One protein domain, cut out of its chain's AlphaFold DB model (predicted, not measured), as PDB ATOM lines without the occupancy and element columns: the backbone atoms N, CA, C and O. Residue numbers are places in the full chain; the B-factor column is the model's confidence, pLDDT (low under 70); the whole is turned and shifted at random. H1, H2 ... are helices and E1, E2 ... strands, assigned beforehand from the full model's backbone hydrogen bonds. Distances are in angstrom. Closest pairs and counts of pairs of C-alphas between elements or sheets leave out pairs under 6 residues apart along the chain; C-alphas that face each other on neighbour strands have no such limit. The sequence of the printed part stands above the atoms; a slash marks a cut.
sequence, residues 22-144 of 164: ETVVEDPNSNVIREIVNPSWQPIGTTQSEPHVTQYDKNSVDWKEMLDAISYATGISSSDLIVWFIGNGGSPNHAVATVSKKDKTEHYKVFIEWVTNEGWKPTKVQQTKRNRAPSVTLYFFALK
ATOM      1  N   GLU A  22     119.730 101.515 137.372       90.69
ATOM      2  CA  GLU A  22     119.360 102.888 137.043       90.69
ATOM      3  C   GLU A  22     119.342 103.738 138.317       90.69
ATOM      4  O   GLU A  22     118.622 103.447 139.271       90.69
ATOM      5  N   THR A  23     120.134 104.806 138.320       90.62
ATOM      6  CA  THR A  23     120.244 105.750 139.432       90.62
ATOM      7  C   THR A  23     119.798 107.125 138.963       90.62
ATOM      8  O   THR A  23     120.412 107.717 138.072       90.62
ATOM      9  N   VAL A  24     118.750 107.666 139.579       90.25
ATOM     10  CA  VAL A  24     118.318 109.051 139.353       90.25
ATOM     11  C   VAL A  24     119.175 109.985 140.202       90.25
ATOM     12  O   VAL A  24     119.413 109.734 141.382       90.25
ATOM     13  N   VAL A  25     119.660 111.069 139.599       88.81
ATOM     14  CA  VAL A  25     120.479 112.073 140.283       88.81
ATOM     15  C   VAL A  25     119.582 113.232 140.709       88.81
ATOM     16  O   VAL A  25     119.131 114.015 139.876       88.81
ATOM     17  N   GLU A  26     119.341 113.362 142.015       85.25
ATOM     18  CA  GLU A  26     118.429 114.372 142.584       85.25
ATOM     19  C   GLU A  26     119.064 115.762 142.780       85.25
ATOM     20  O   GLU A  26     118.409 116.690 143.251       85.25
ATOM     21  N   ASP A  27     120.328 115.954 142.397       87.12
ATOM     22  CA  ASP A  27     120.997 117.249 142.532       87.12
ATOM     23  C   ASP A  27     120.480 118.265 141.483       87.12
ATOM     24  O   ASP A  27     120.708 118.097 140.272       87.12
ATOM     25  N   PRO A  28     119.826 119.370 141.903       80.81
ATOM     26  CA  PRO A  28     119.327 120.388 140.983       80.81
ATOM     27  C   PRO A  28     120.451 121.080 140.195       80.81
ATOM     28  O   PRO A  28     120.224 121.473 139.046       80.81
ATOM     29  N   ASN A  29     121.662 121.168 140.757       87.38
ATOM     30  CA  ASN A  29     122.832 121.770 140.114       87.38
ATOM     31  C   ASN A  29     123.557 120.802 139.168       87.38
ATOM     32  O   ASN A  29     124.322 121.236 138.296       87.38
ATOM     33  N   SER A  30     123.307 119.497 139.300       88.56
ATOM     34  CA  SER A  30     123.886 118.492 138.417       88.56
ATOM     35  C   SER A  30     123.317 118.604 137.006       88.56
ATOM     36  O   SER A  30     122.132 118.871 136.777       88.56
ATOM     37  N   ASN A  31     124.190 118.374 136.023       90.50
ATOM     38  CA  ASN A  31     123.791 118.253 134.625       90.50
ATOM     39  C   ASN A  31     123.243 116.862 134.284       90.50
ATOM     40  O   ASN A  31     122.671 116.693 133.211       90.50
ATOM     41  N   VAL A  32     123.479 115.873 135.142       92.00
ATOM     42  CA  VAL A  32     123.055 114.486 134.951       92.00
ATOM     43  C   VAL A  32     121.657 114.325 135.544       92.00
ATOM     44  O   VAL A  32     121.396 114.828 136.631       92.00
ATOM     45  N   ILE A  33     120.762 113.684 134.796       91.81
ATOM     46  CA  ILE A  33     119.387 113.366 135.213       91.81
ATOM     47  C   ILE A  33     119.349 111.948 135.777       91.81
ATOM     48  O   ILE A  33     118.843 111.717 136.870       91.81
ATOM     49  N   ARG A  34     119.915 111.001 135.025       92.75
ATOM     50  CA  ARG A  34     119.996 109.594 135.401       92.75
ATOM     51  C   ARG A  34     121.281 108.968 134.892       92.75
ATOM     52  O   ARG A  34     121.809 109.382 133.854       92.75
ATOM     53  N   GLU A  35     121.742 107.959 135.605       94.31
ATOM     54  CA  GLU A  35     122.830 107.077 135.212       94.31
ATOM     55  C   GLU A  35     122.290 105.663 135.063       94.31
ATOM     56  O   GLU A  35     121.540 105.193 135.908       94.31
ATOM     57  N   ILE A  36     122.675 104.998 133.984       94.19
ATOM     58  CA  ILE A  36     122.308 103.622 133.689       94.19
ATOM     59  C   ILE A  36     123.608 102.842 133.561       94.19
ATOM     60  O   ILE A  36     124.487 103.198 132.764       94.19
ATOM     61  N   VAL A  37     123.725 101.781 134.346       94.19
ATOM     62  CA  VAL A  37     124.799 100.796 134.275       94.19
ATOM     63  C   VAL A  37     124.143  99.435 134.125       94.19
ATOM     64  O   VAL A  37     123.409  98.989 135.003       94.19
ATOM     65  N   ASN A  38     124.394  98.773 133.000       92.31
ATOM     66  CA  ASN A  38     123.919  97.418 132.775       92.31
ATOM     67  C   ASN A  38     125.121  96.457 132.743       92.31
ATOM     68  O   ASN A  38     125.873  96.458 131.765       92.31
ATOM     69  N   PRO A  39     125.295  95.605 133.771       90.19
ATOM     70  CA  PRO A  39     126.355  94.597 133.815       90.19
ATOM     71  C   PRO A  39     126.322  93.601 132.652       90.19
ATOM     72  O   PRO A  39     127.334  92.972 132.356       90.19
ATOM     73  N   SER A  40     125.172  93.450 131.992       91.75
ATOM     74  CA  SER A  40     125.005  92.526 130.873       91.75
ATOM     75  C   SER A  40     125.217  93.126 129.493       91.75
ATOM     76  O   SER A  40     125.105  92.393 128.510       91.75
ATOM     77  N   TRP A  41     125.610  94.400 129.398       94.31
ATOM     78  CA  TRP A  41     126.156  94.918 128.148       94.31
ATOM     79  C   TRP A  41     127.364  94.089 127.713       94.31
ATOM     80  O   TRP A  41     128.323  93.893 128.466       94.31
ATOM     81  N   GLN A  42     127.293  93.610 126.476       95.06
ATOM     82  CA  GLN A  42     128.363  92.883 125.813       95.06
ATOM     83  C   GLN A  42     129.134  93.820 124.874       95.06
ATOM     84  O   GLN A  42     128.587  94.841 124.440       95.06
ATOM     85  N   PRO A  43     130.404  93.509 124.578       96.00
ATOM     86  CA  PRO A  43     131.100  94.149 123.474       96.00
ATOM     87  C   PRO A  43     130.388  93.833 122.154       96.00
ATOM     88  O   PRO A  43     129.822  92.755 121.977       96.00
ATOM     89  N   ILE A  44     130.398  94.785 121.225       93.12
ATOM     90  CA  ILE A  44     129.658  94.659 119.960       93.12
ATOM     91  C   ILE A  44     130.362  93.799 118.894       93.12
ATOM     92  O   ILE A  44     129.843  93.650 117.789       93.12
ATOM     93  N   GLY A  45     131.530  93.234 119.202       93.69
ATOM     94  CA  GLY A  45     132.408  92.618 118.214       93.69
ATOM     95  C   GLY A  45     133.377  93.634 117.606       93.69
ATOM     96  O   GLY A  45     133.119  94.838 117.570       93.69
ATOM     97  N   THR A  46     134.501  93.142 117.092       94.50
ATOM     98  CA  THR A  46     135.405  93.946 116.269       94.50
ATOM     99  C   THR A  46     135.975  93.136 115.120       94.50
ATOM    100  O   THR A  46     136.119  91.915 115.193       94.50
ATOM    101  N   THR A  47     136.299  93.839 114.041       92.12
ATOM    102  CA  THR A  47     137.041  93.283 112.898       92.12
ATOM    103  C   THR A  47     138.532  93.618 112.937       92.12
ATOM    104  O   THR A  47     139.284  93.207 112.053       92.12
ATOM    105  N   GLN A  48     138.964  94.387 113.938       89.81
ATOM    106  CA  GLN A  48     140.323  94.898 114.056       89.81
ATOM    107  C   GLN A  48     141.246  93.882 114.744       89.81
ATOM    108  O   GLN A  48     140.824  93.132 115.621       89.81
ATOM    109  N   SER A  49     142.525  93.882 114.357       91.06
ATOM    110  CA  SER A  49     143.562  93.032 114.957       91.06
ATOM    111  C   SER A  49     144.415  93.806 115.961       91.06
ATOM    112  O   SER A  49     144.619  95.011 115.820       91.06
ATOM    113  N   GLU A  50     144.983  93.096 116.933       90.56
ATOM    114  CA  GLU A  50     145.954  93.652 117.879       90.56
ATOM    115  C   GLU A  50     147.360  93.806 117.247       90.56
ATOM    116  O   GLU A  50     147.738  92.999 116.390       90.56
ATOM    117  N   PRO A  51     148.179  94.795 117.667       88.44
ATOM    118  CA  PRO A  51     147.919  95.779 118.719       88.44
ATOM    119  C   PRO A  51     146.961  96.885 118.263       88.44
ATOM    120  O   PRO A  51     147.186  97.544 117.245       88.44
ATOM    121  N   HIS A  52     145.910  97.106 119.046       87.44
ATOM    122  CA  HIS A  52     144.901  98.106 118.749       87.44
ATOM    123  C   HIS A  52     145.360  99.518 119.152       87.44
ATOM    124  O   HIS A  52     145.893  99.741 120.241       87.44
ATOM    125  N   VAL A  53     145.129 100.490 118.268       89.88
ATOM    126  CA  VAL A  53     145.319 101.918 118.547       89.88
ATOM    127  C   VAL A  53     144.050 102.649 118.147       89.88
ATOM    128  O   VAL A  53     143.751 102.759 116.961       89.88
ATOM    129  N   THR A  54     143.362 103.200 119.142       90.81
ATOM    130  CA  THR A  54     142.073 103.867 118.978       90.81
ATOM    131  C   THR A  54     142.140 105.064 118.025       90.81
ATOM    132  O   THR A  54     142.840 106.049 118.293       90.81
ATOM    133  N   GLN A  55     141.354 105.029 116.949       91.06
ATOM    134  CA  GLN A  55     141.243 106.109 115.967       91.06
ATOM    135  C   GLN A  55     139.892 106.827 116.038       91.06
ATOM    136  O   GLN A  55     138.856 106.288 115.664       91.06
ATOM    137  N   TYR A  56     139.908 108.111 116.391       90.19
ATOM    138  CA  TYR A  56     138.703 108.951 116.471       90.19
ATOM    139  C   TYR A  56     138.323 109.635 115.139       90.19
ATOM    140  O   TYR A  56     137.653 110.669 115.141       90.19
ATOM    141  N   ASP A  57     138.768 109.100 113.997       90.06
ATOM    142  CA  ASP A  57     138.383 109.609 112.674       90.06
ATOM    143  C   ASP A  57     137.011 109.073 112.259       90.06
ATOM    144  O   ASP A  57     136.752 107.885 112.368       90.06
ATOM    145  N   LYS A  58     136.140 109.920 111.705       89.31
ATOM    146  CA  LYS A  58     134.762 109.532 111.345       89.31
ATOM    147  C   LYS A  58     134.661 108.396 110.323       89.31
ATOM    148  O   LYS A  58     133.609 107.766 110.216       89.31
ATOM    149  N   ASN A  59     135.713 108.172 109.545       91.56
ATOM    150  CA  ASN A  59     135.765 107.132 108.526       91.56
ATOM    151  C   ASN A  59     136.464 105.859 109.021       91.56
ATOM    152  O   ASN A  59     136.462 104.862 108.290       91.56
ATOM    153  N   SER A  60     137.048 105.877 110.227       93.19
ATOM    154  CA  SER A  60     137.729 104.721 110.808       93.19
ATOM    155  C   SER A  60     136.742 103.600 111.143       93.19
ATOM    156  O   SER A  60     135.523 103.795 111.224       93.19
ATOM    157  N   VAL A  61     137.287 102.395 111.309       94.44
ATOM    158  CA  VAL A  61     136.531 101.242 111.812       94.44
ATOM    159  C   VAL A  61     136.096 101.507 113.253       94.44
ATOM    160  O   VAL A  61     134.917 101.365 113.558       94.44
ATOM    161  N   ASP A  62     137.006 102.034 114.077       93.81
ATOM    162  CA  ASP A  62     136.730 102.449 115.451       93.81
ATOM    163  C   ASP A  62     135.523 103.354 115.579       93.81
ATOM    164  O   ASP A  62     134.656 103.102 116.400       93.81
ATOM    165  N   TRP A  63     135.425 104.402 114.765       94.31
ATOM    166  CA  TRP A  63     134.314 105.332 114.887       94.31
ATOM    167  C   TRP A  63     132.971 104.650 114.632       94.31
ATOM    168  O   TRP A  63     131.997 104.937 115.325       94.31
ATOM    169  N   LYS A  64     132.913 103.732 113.663       94.69
ATOM    170  CA  LYS A  64     131.698 102.961 113.369       94.69
ATOM    171  C   LYS A  64     131.368 102.015 114.520       94.69
ATOM    172  O   LYS A  64     130.249 102.054 115.016       94.69
ATOM    173  N   GLU A  65     132.355 101.264 115.002       95.38
ATOM    174  CA  GLU A  65     132.189 100.348 116.134       95.38
ATOM    175  C   GLU A  65     131.782 101.110 117.418       95.38
ATOM    176  O   GLU A  65     130.849 100.727 118.121       95.38
ATOM    177  N   MET A  66     132.379 102.268 117.703       95.25
ATOM    178  CA  MET A  66     131.968 103.125 118.818       95.25
ATOM    179  C   MET A  66     130.517 103.597 118.668       95.25
ATOM    180  O   MET A  66     129.773 103.584 119.648       95.25
ATOM    181  N   LEU A  67     130.096 104.017 117.468       95.00
ATOM    182  CA  LEU A  67     128.709 104.422 117.213       95.00
ATOM    183  C   LEU A  67     127.721 103.282 117.427       95.00
ATOM    184  O   LEU A  67     126.677 103.506 118.040       95.00
ATOM    185  N   ASP A  68     128.062 102.082 116.980       95.12
ATOM    186  CA  ASP A  68     127.219 100.907 117.158       95.12
ATOM    187  C   ASP A  68     127.117 100.527 118.643       95.12
ATOM    188  O   ASP A  68     126.015 100.279 119.137       95.12
ATOM    189  N   ALA A  69     128.212 100.621 119.405       95.88
ATOM    190  CA  ALA A  69     128.196 100.448 120.859       95.88
ATOM    191  C   ALA A  69     127.328 101.506 121.564       95.88
ATOM    192  O   ALA A  69     126.564 101.190 122.479       95.88
ATOM    193  N   ILE A  70     127.391 102.767 121.128       95.31
ATOM    194  CA  ILE A  70     126.560 103.856 121.668       95.31
ATOM    195  C   ILE A  70     125.077 103.627 121.349       95.31
ATOM    196  O   ILE A  70     124.223 103.792 122.225       95.31
ATOM    197  N   SER A  71     124.765 103.241 120.112       95.31
ATOM    198  CA  SER A  71     123.411 102.894 119.667       95.31
ATOM    199  C   SER A  71     122.859 101.730 120.488       95.31
ATOM    200  O   SER A  71     121.745 101.810 121.003       95.31
ATOM    201  N   TYR A  72     123.666 100.688 120.696       94.62
ATOM    202  CA  TYR A  72     123.323  99.532 121.523       94.62
ATOM    203  C   TYR A  72     123.030  99.922 122.980       94.62
ATOM    204  O   TYR A  72     122.006  99.522 123.532       94.62
ATOM    205  N   ALA A  73     123.870 100.761 123.590       93.62
ATOM    206  CA  ALA A  73     123.700 101.182 124.982       93.62
ATOM    207  C   ALA A  73     122.482 102.091 125.201       93.62
ATOM    208  O   ALA A  73     121.846 102.044 126.254       93.62
ATOM    209  N   THR A  74     122.191 102.962 124.233       92.44
ATOM    210  CA  THR A  74     121.113 103.960 124.336       92.44
ATOM    211  C   THR A  74     119.772 103.457 123.811       92.44
ATOM    212  O   THR A  74     118.747 104.069 124.106       92.44
ATOM    213  N   GLY A  75     119.762 102.374 123.028       91.88
ATOM    214  CA  GLY A  75     118.572 101.879 122.333       91.88
ATOM    215  C   GLY A  75     118.085 102.807 121.213       91.88
ATOM    216  O   GLY A  75     116.962 102.661 120.737       91.88
ATOM    217  N   ILE A  76     118.898 103.786 120.802       91.19
ATOM    218  CA  ILE A  76     118.581 104.735 119.731       91.19
ATOM    219  C   ILE A  76     119.375 104.317 118.505       91.19
ATOM    220  O   ILE A  76     120.590 104.201 118.597       91.19
ATOM    221  N   SER A  77     118.711 104.160 117.358       91.25
ATOM    222  CA  SER A  77     119.394 103.858 116.096       91.25
ATOM    223  C   SER A  77     120.531 104.847 115.828       91.25
ATOM    224  O   SER A  77     120.327 106.059 115.928       91.25
ATOM    225  N   SER A  78     121.685 104.354 115.366       87.94
ATOM    226  CA  SER A  78     122.801 105.180 114.873       87.94
ATOM    227  C   SER A  78     122.351 106.256 113.879       87.94
ATOM    228  O   SER A  78     122.920 107.344 113.838       87.94
ATOM    229  N   SER A  79     121.292 105.988 113.104       89.69
ATOM    230  CA  SER A  79     120.729 106.951 112.158       89.69
ATOM    231  C   SER A  79     120.014 108.122 112.831       89.69
ATOM    232  O   SER A  79     119.983 109.197 112.241       89.69
ATOM    233  N   ASP A  80     119.470 107.942 114.037       91.75
ATOM    234  CA  ASP A  80     118.706 108.924 114.822       91.75
ATOM    235  C   ASP A  80     119.529 109.612 115.916       91.75
ATOM    236  O   ASP A  80     119.019 110.472 116.647       91.75
ATOM    237  N   LEU A  81     120.817 109.284 115.987       91.69
ATOM    238  CA  LEU A  81     121.784 109.931 116.854       91.69
ATOM    239  C   LEU A  81     122.438 111.128 116.159       91.69
ATOM    240  O   LEU A  81     122.969 111.049 115.052       91.69
ATOM    241  N   ILE A  82     122.462 112.256 116.861       92.12
ATOM    242  CA  ILE A  82     123.361 113.372 116.583       92.12
ATOM    243  C   ILE A  82     124.593 113.187 117.456       92.12
ATOM    244  O   ILE A  82     124.525 113.271 118.684       92.12
ATOM    245  N   VAL A  83     125.732 112.973 116.811       92.44
ATOM    246  CA  VAL A  83     127.023 112.814 117.478       92.44
ATOM    247  C   VAL A  83     127.658 114.184 117.659       92.44
ATOM    248  O   VAL A  83     128.046 114.832 116.687       92.44
ATOM    249  N   TRP A  84     127.771 114.633 118.907       92.31
ATOM    250  CA  TRP A  84     128.386 115.921 119.228       92.31
ATOM    251  C   TRP A  84     129.887 115.797 119.441       92.31
ATOM    252  O   TRP A  84     130.645 116.678 119.042       92.31
ATOM    253  N   PHE A  85     130.310 114.712 120.082       92.06
ATOM    254  CA  PHE A  85     131.706 114.450 120.396       92.06
ATOM    255  C   PHE A  85     131.913 112.960 120.642       92.06
ATOM    256  O   PHE A  85     131.084 112.340 121.303       92.06
ATOM    257  N   ILE A  86     133.027 112.420 120.162       92.94
ATOM    258  CA  ILE A  86     133.584 111.137 120.593       92.94
ATOM    259  C   ILE A  86     135.076 111.378 120.779       92.94
ATOM    260  O   ILE A  86     135.713 111.990 119.920       92.94
ATOM    261  N   GLY A  87     135.624 110.946 121.905       91.69
ATOM    262  CA  GLY A  87     137.037 111.123 122.190       91.69
ATOM    263  C   GLY A  87     137.500 110.293 123.372       91.69
ATOM    264  O   GLY A  87     136.721 109.563 123.980       91.69
ATOM    265  N   ASN A  88     138.779 110.442 123.701       92.12
ATOM    266  CA  ASN A  88     139.418 109.715 124.790       92.12
ATOM    267  C   ASN A  88     138.733 110.000 126.142       92.12
ATOM    268  O   ASN A  88     138.486 111.151 126.507       92.12
ATOM    269  N   GLY A  89     138.422 108.925 126.865       87.12
ATOM    270  CA  GLY A  89     137.738 108.902 128.153       87.12
ATOM    271  C   GLY A  89     138.649 108.929 129.381       87.12
ATOM    272  O   GLY A  89     138.138 108.840 130.493       87.12
ATOM    273  N   GLY A  90     139.966 109.056 129.204       86.56
ATOM    274  CA  GLY A  90     140.961 109.114 130.283       86.56
ATOM    275  C   GLY A  90     142.086 108.082 130.163       86.56
ATOM    276  O   GLY A  90     143.054 108.152 130.917       86.56
ATOM    277  N   SER A  91     141.998 107.151 129.215       89.25
ATOM    278  CA  SER A  91     143.019 106.137 128.934       89.25
ATOM    279  C   SER A  91     142.849 105.590 127.506       89.25
ATOM    280  O   SER A  91     141.800 105.800 126.898       89.25
ATOM    281  N   PRO A  92     143.859 104.911 126.926       87.62
ATOM    282  CA  PRO A  92     143.824 104.481 125.521       87.62
ATOM    283  C   PRO A  92     142.615 103.609 125.153       87.62
ATOM    284  O   PRO A  92     142.083 103.738 124.052       87.62
ATOM    285  N   ASN A  93     142.158 102.791 126.105       92.94
ATOM    286  CA  ASN A  93     141.059 101.846 125.924       92.94
ATOM    287  C   ASN A  93     139.706 102.415 126.353       92.94
ATOM    288  O   ASN A  93     138.709 101.723 126.244       92.94
ATOM    289  N   HIS A  94     139.634 103.642 126.867       94.94
ATOM    290  CA  HIS A  94     138.366 104.234 127.277       94.94
ATOM    291  C   HIS A  94     138.025 105.391 126.356       94.94
ATOM    292  O   HIS A  94     138.844 106.278 126.109       94.94
ATOM    293  N   ALA A  95     136.781 105.422 125.901       94.69
ATOM    294  CA  ALA A  95     136.252 106.516 125.115       94.69
ATOM    295  C   ALA A  95     134.935 107.017 125.703       94.69
ATOM    296  O   ALA A  95     134.202 106.325 126.416       94.69
ATOM    297  N   VAL A  96     134.661 108.286 125.435       95.38
ATOM    298  CA  VAL A  96     133.460 108.976 125.880       95.38
ATOM    299  C   VAL A  96     132.821 109.639 124.683       95.38
ATOM    300  O   VAL A  96     133.451 110.426 123.973       95.38
ATOM    301  N   ALA A  97     131.538 109.366 124.514       94.12
ATOM    302  CA  ALA A  97     130.713 109.981 123.502       94.12
ATOM    303  C   ALA A  97     129.652 110.872 124.132       94.12
ATOM    304  O   ALA A  97     129.060 110.547 125.159       94.12
ATOM    305  N   THR A  98     129.403 112.013 123.506       94.69
ATOM    306  CA  THR A  98     128.246 112.858 123.791       94.69
ATOM    307  C   THR A  98     127.356 112.857 122.564       94.69
ATOM    308  O   THR A  98     127.762 113.307 121.490       94.69
ATOM    309  N   VAL A  99     126.142 112.348 122.727       94.56
ATOM    310  CA  VAL A  99     125.159 112.199 121.656       94.56
ATOM    311  C   VAL A  99     123.821 112.793 122.075       94.56
ATOM    312  O   VAL A  99     123.557 113.008 123.257       94.56
ATOM    313  N   SER A 100     122.967 113.102 121.115       93.56
ATOM    314  CA  SER A 100     121.562 113.405 121.381       93.56
ATOM    315  C   SER A 100     120.680 112.711 120.371       93.56
ATOM    316  O   SER A 100     121.142 112.355 119.290       93.56
ATOM    317  N   LYS A 101     119.392 112.600 120.673       92.94
ATOM    318  CA  LYS A 101     118.403 112.308 119.635       92.94
ATOM    319  C   LYS A 101     118.354 113.439 118.600       92.94
ATOM    320  O   LYS A 101     118.769 114.574 118.873       92.94
ATOM    321  N   LYS A 102     117.843 113.133 117.405       90.75
ATOM    322  CA  LYS A 102     117.615 114.108 116.319       90.75
ATOM    323  C   LYS A 102     116.720 115.281 116.706       90.75
ATOM    324  O   LYS A 102     116.938 116.394 116.234       90.75
ATOM    325  N   ASP A 103     115.742 115.034 117.567       88.88
ATOM    326  CA  ASP A 103     114.844 116.052 118.115       88.88
ATOM    327  C   ASP A 103     115.545 117.005 119.106       88.88
ATOM    328  O   ASP A 103     114.987 118.038 119.466       88.88
ATOM    329  N   LYS A 104     116.784 116.681 119.515       86.38
ATOM    330  CA  LYS A 104     117.602 117.409 120.497       86.38
ATOM    331  C   LYS A 104     116.925 117.553 121.863       86.38
ATOM    332  O   LYS A 104     117.327 118.420 122.636       86.38
ATOM    333  N   THR A 105     115.928 116.722 122.164       86.69
ATOM    334  CA  THR A 105     115.212 116.756 123.447       86.69
ATOM    335  C   THR A 105     115.989 116.017 124.532       86.69
ATOM    336  O   THR A 105     116.021 116.451 125.681       86.69
ATOM    337  N   GLU A 106     116.673 114.934 124.155       90.75
ATOM    338  CA  GLU A 106     117.427 114.086 125.072       90.75
ATOM    339  C   GLU A 106     118.908 114.037 124.697       90.75
ATOM    340  O   GLU A 106     119.283 113.725 123.561       90.75
ATOM    341  N   HIS A 107     119.759 114.326 125.682       93.50
ATOM    342  CA  HIS A 107     121.210 114.280 125.562       93.50
ATOM    343  C   HIS A 107     121.778 113.147 126.407       93.50
ATOM    344  O   HIS A 107     121.437 113.010 127.582       93.50
ATOM    345  N   TYR A 108     122.718 112.404 125.843       95.06
ATOM    346  CA  TYR A 108     123.364 111.275 126.490       95.06
ATOM    347  C   TYR A 108     124.874 111.439 126.459       95.06
ATOM    348  O   TYR A 108     125.459 111.866 125.462       95.06
ATOM    349  N   LYS A 109     125.507 111.058 127.560       95.31
ATOM    350  CA  LYS A 109     126.942 110.850 127.650       95.31
ATOM    351  C   LYS A 109     127.186 109.366 127.882       95.31
ATOM    352  O   LYS A 109     126.782 108.832 128.910       95.31
ATOM    353  N   VAL A 110     127.807 108.712 126.914       96.06
ATOM    354  CA  VAL A 110     128.041 107.269 126.919       96.06
ATOM    355  C   VAL A 110     129.524 107.012 127.110       96.06
ATOM    356  O   VAL A 110     130.360 107.631 126.453       96.06
ATOM    357  N   PHE A 111     129.837 106.126 128.042       96.25
ATOM    358  CA  PHE A 111     131.176 105.651 128.332       96.25
ATOM    359  C   PHE A 111     131.306 104.264 127.726       96.25
ATOM    360  O   PHE A 111     130.452 103.401 127.948       96.25
ATOM    361  N   ILE A 112     132.364 104.079 126.952       96.69
ATOM    362  CA  ILE A 112     132.684 102.824 126.290       96.69
ATOM    363  C   ILE A 112     134.137 102.459 126.591       96.69
ATOM    364  O   ILE A 112     134.979 103.329 126.828       96.69
ATOM    365  N   GLU A 113     134.412 101.168 126.595       96.00
ATOM    366  CA  GLU A 113     135.718 100.585 126.859       96.00
ATOM    367  C   GLU A 113     136.049  99.568 125.768       96.00
ATOM    368  O   GLU A 113     135.183  98.810 125.337       96.00
ATOM    369  N   TRP A 114     137.291  99.570 125.303       96.06
ATOM    370  CA  TRP A 114     137.815  98.585 124.373       96.06
ATOM    371  C   TRP A 114     138.132  97.293 125.117       96.06
ATOM    372  O   TRP A 114     138.963  97.281 126.029       96.06
ATOM    373  N   VAL A 115     137.504  96.203 124.688       95.56
ATOM    374  CA  VAL A 115     137.820  94.849 125.133       95.56
ATOM    375  C   VAL A 115     138.632  94.173 124.030       95.56
ATOM    376  O   VAL A 115     138.177  94.039 122.895       95.56
ATOM    377  N   THR A 116     139.858  93.766 124.356       93.50
ATOM    378  CA  THR A 116     140.815  93.154 123.420       93.50
ATOM    379  C   THR A 116     140.183  91.993 122.646       93.50
ATOM    380  O   THR A 116     139.661  91.064 123.253       93.50
ATOM    381  N   ASN A 117     140.271  92.027 121.311       92.19
ATOM    382  CA  ASN A 117     139.657  91.069 120.370       92.19
ATOM    383  C   ASN A 117     138.118  90.957 120.402       92.19
ATOM    384  O   ASN A 117     137.559  90.206 119.606       92.19
ATOM    385  N   GLU A 118     137.426  91.683 121.278       93.56
ATOM    386  CA  GLU A 118     135.964  91.643 121.383       93.56
ATOM    387  C   GLU A 118     135.314  92.957 120.936       93.56
ATOM    388  O   GLU A 118     134.165  92.952 120.508       93.56
ATOM    389  N   GLY A 119     136.039  94.075 120.973       95.62
ATOM    390  CA  GLY A 119     135.588  95.370 120.472       95.62
ATOM    391  C   GLY A 119     135.089  96.328 121.551       95.62
ATOM    392  O   GLY A 119     135.373  96.183 122.741       95.62
ATOM    393  N   TRP A 120     134.349  97.352 121.122       96.62
ATOM    394  CA  TRP A 120     133.850  98.397 122.016       96.62
ATOM    395  C   TRP A 120     132.668  97.902 122.858       96.62
ATOM    396  O   TRP A 120     131.648  97.441 122.344       96.62
ATOM    397  N   LYS A 121     132.788  98.046 124.177       96.50
ATOM    398  CA  LYS A 121     131.779  97.677 125.169       96.50
ATOM    399  C   LYS A 121     131.256  98.912 125.901       96.50
ATOM    400  O   LYS A 121     132.049  99.661 126.472       96.50
ATOM    401  N   PRO A 122     129.935  99.124 125.978       96.69
ATOM    402  CA  PRO A 122     129.366 100.141 126.851       96.69
ATOM    403  C   PRO A 122     129.543  99.803 128.326       96.69
ATOM    404  O   PRO A 122     129.298  98.680 128.759       96.69
ATOM    405  N   THR A 123     129.924 100.806 129.111       95.81
ATOM    406  CA  THR A 123     130.122 100.666 130.560       95.81
ATOM    407  C   THR A 123     129.147 101.518 131.356       95.81
ATOM    408  O   THR A 123     128.705 101.110 132.428       95.81
ATOM    409  N   LYS A 124     128.773 102.694 130.838       95.62
ATOM    410  CA  LYS A 124     127.840 103.603 131.510       95.62
ATOM    411  C   LYS A 124     127.140 104.532 130.528       95.62
ATOM    412  O   LYS A 124     127.771 105.076 129.624       95.62
ATOM    413  N   VAL A 125     125.862 104.807 130.770       96.31
ATOM    414  CA  VAL A 125     125.095 105.842 130.064       96.31
ATOM    415  C   VAL A 125     124.606 106.872 131.074       96.31
ATOM    416  O   VAL A 125     123.995 106.526 132.075       96.31
ATOM    417  N   GLN A 126     124.848 108.150 130.812       95.44
ATOM    418  CA  GLN A 126     124.309 109.258 131.597       95.44
ATOM    419  C   GLN A 126     123.355 110.069 130.725       95.44
ATOM    420  O   GLN A 126     123.780 110.635 129.716       95.44
ATOM    421  N   GLN A 127     122.086 110.181 131.110       94.50
ATOM    422  CA  GLN A 127     121.200 111.175 130.504       94.50
ATOM    423  C   GLN A 127     121.490 112.537 131.129       94.50
ATOM    424  O   GLN A 127     121.652 112.656 132.344       94.50
ATOM    425  N   THR A 128     121.548 113.578 130.308       93.31
ATOM    426  CA  THR A 128     121.920 114.927 130.734       93.31
ATOM    427  C   THR A 128     120.876 115.963 130.334       93.31
ATOM    428  O   THR A 128     120.240 115.844 129.290       93.31
ATOM    429  N   LYS A 129     120.723 117.008 131.158       89.69
ATOM    430  CA  LYS A 129     119.773 118.116 130.936       89.69
ATOM    431  C   LYS A 129     120.122 118.941 129.696       89.69
ATOM    432  O   LYS A 129     119.247 119.472 129.027       89.69
ATOM    433  N   ARG A 130     121.416 119.087 129.409       88.06
ATOM    434  CA  ARG A 130     121.940 119.868 128.281       88.06
ATOM    435  C   ARG A 130     123.218 119.251 127.747       88.06
ATOM    436  O   ARG A 130     124.037 118.727 128.511       88.06
ATOM    437  N   ASN A 131     123.425 119.426 126.447       86.62
ATOM    438  CA  ASN A 131     124.686 119.113 125.798       86.62
ATOM    439  C   ASN A 131     125.833 119.962 126.384       86.62
ATOM    440  O   ASN A 131     125.774 121.195 126.393       86.62
ATOM    441  N   ARG A 132     126.884 119.294 126.868       79.44
ATOM    442  CA  ARG A 132     128.157 119.908 127.285       79.44
ATOM    443  C   ARG A 132     129.350 119.360 126.494       79.44
ATOM    444  O   ARG A 132     130.474 119.400 126.986       79.44
ATOM    445  N   ALA A 133     129.114 118.837 125.291       79.81
ATOM    446  CA  ALA A 133     130.191 118.471 124.383       79.81
ATOM    447  C   ALA A 133     131.139 119.669 124.181       79.81
ATOM    448  O   ALA A 133     130.668 120.812 124.110       79.81
ATOM    449  N   PRO A 134     132.461 119.433 124.100       71.31
ATOM    450  CA  PRO A 134     133.409 120.497 123.808       71.31
ATOM    451  C   PRO A 134     133.011 121.187 122.499       71.31
ATOM    452  O   PRO A 134     132.730 120.534 121.494       71.31
ATOM    453  N   SER A 135     132.945 122.520 122.523       58.28
ATOM    454  CA  SER A 135     132.547 123.302 121.353       58.28
ATOM    455  C   SER A 135     133.519 123.059 120.197       58.28
ATOM    456  O   SER A 135     134.723 123.284 120.332       58.28
ATOM    457  N   VAL A 136     132.990 122.648 119.040       52.84
ATOM    458  CA  VAL A 136     133.756 122.408 117.802       52.84
ATOM    459  C   VAL A 136     134.534 123.663 117.363       52.84
ATOM    460  O   VAL A 136     135.560 123.555 116.693       52.84
ATOM    461  N   THR A 137     134.124 124.855 117.814       49.38
ATOM    462  CA  THR A 137     134.824 126.127 117.571       49.38
ATOM    463  C   THR A 137     136.267 126.131 118.094       49.38
ATOM    464  O   THR A 137     137.121 126.796 117.512       49.38
ATOM    465  N   LEU A 138     136.579 125.358 119.140       44.59
ATOM    466  CA  LEU A 138     137.945 125.246 119.669       44.59
ATOM    467  C   LEU A 138     138.828 124.252 118.894       44.59
ATOM    468  O   LEU A 138     140.048 124.392 118.908       44.59
ATOM    469  N   TYR A 139     138.245 123.298 118.161       43.38
ATOM    470  CA  TYR A 139     139.018 122.303 117.402       43.38
ATOM    471  C   TYR A 139     139.611 122.859 116.096       43.38
ATOM    472  O   TYR A 139     140.650 122.384 115.642       43.38
ATOM    473  N   PHE A 140     139.033 123.923 115.527       40.66
ATOM    474  CA  PHE A 140     139.603 124.595 114.349       40.66
ATOM    475  C   PHE A 140     140.830 125.469 114.654       40.66
ATOM    476  O   PHE A 140     141.596 125.773 113.738       40.66
ATOM    477  N   PHE A 141     141.060 125.851 115.916       37.06
ATOM    478  CA  PHE A 141     142.260 126.604 116.300       37.06
ATOM    479  C   PHE A 141     143.476 125.705 116.565       37.06
ATOM    480  O   PHE A 141     144.603 126.132 116.326       37.06
ATOM    481  N   ALA A 142     143.272 124.448 116.970       41.34
ATOM    482  CA  ALA A 142     144.376 123.521 117.232       41.34
ATOM    483  C   ALA A 142     145.053 122.994 115.950       41.34
ATOM    484  O   ALA A 142     146.232 122.651 115.982       41.34
ATOM    485  N   LEU A 143     144.359 122.983 114.803       41.53
ATOM    486  CA  LEU A 143     144.919 122.474 113.541       41.53
ATOM    487  C   LEU A 143     145.693 123.520 112.715       41.53
ATOM    488  O   LEU A 143     146.286 123.177 111.694       41.53
ATOM    489  N   LYS A 144     145.711 124.796 113.130       41.16
ATOM    490  CA  LYS A 144     146.415 125.875 112.408       41.16
ATOM    491  C   LYS A 144     147.766 126.289 113.004       41.16
ATOM    492  O   LYS A 144     148.389 127.189 112.453       41.16
TER     493      LYS A 144
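This is residues 22 to 144 of the 164 residues of the protein "DUF1510 domain-containing protein" of Anoxybacillus sp. BCO1 (UniProt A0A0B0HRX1). A strongly twisted sheet of six strands curls round one helix, H1, while the other named helix, H2, sticks out on its own near the end of the printed part, residues 137 to 144 standing free. The hairpin of E1 and E2 extends one side of the sheet, and a long stretch without a named element, residues 38 to 60, leads from E2 to H1. The printed part has 123 residues, with named elements in the order E1, E2, H1, E3, E4, E5, E6, H2; the sheet's order is E1, E2, E6, E5, E4, E3, all antiparallel, and the class is mixed, helices and strands. The whole is compact, with a radius of gyration of the C-alphas of 14.6 A and spans of 44 by 43 by 27 A.

Find C-alpha 22 at (119.360, 102.888, 137.043), where E1, residues 22 to 24, begins. E2 follows at residues 32 to 37, 13.8 A long. Go on to C-alpha 61 at (136.531, 101.242, 111.812); from there H1 runs to residue 74, 20.0 A away. Next come E3, residues 81 to 91, 24.7 A; E4, residues 94 to 101, 22.8 A; E5, residues 107 to 115, 25.6 A; and E6, residues 119 to 128, 26.0 A. E3 bends by 64 degrees at residue 84 and E6 by 54 degrees at residue 123. H2, residues 136 to 142, ends at C-alpha 142, (144.376, 123.521, 117.232).

Start at the edge strand E1, which forms a hairpin with E2; look for N 23 and O 35, 2.8 A apart. E2 is the antiparallel neighbour of E6, with N 33 and O 127 at 2.8 A. E3, E4, E5 and E6 form a meander, each strand the antiparallel neighbour of the one before: see N 87 and O 96 at 3.0 A, N 97 and O 110 at 2.9 A, and N 111 and O 124 at 2.8 A. E3 is the other edge strand. H1 is on one face of the sheet, making two layers; its closest C-alphas to E6 are those of Met 66 and Trp 120, 6.0 A, and to E5 those of Ile 70 and Val 110, 6.4 A. H2 is not on the sheet, and H1 and H2 are apart. In H1 every O i to N i+4 pair is within hydrogen-bond range; in H2 it is 0 of 3, with 2 of 4 O i to N i+3 pairs within range.

The C-alphas of Pro 28 and Ser 49 are the two farthest apart, 44.9 A. The printed part has no cut, and its one long link, 23 residues, joins E2 to H1. Mean pLDDT of the printed part is 88.1; look at residues 135 to 144 for values under 70.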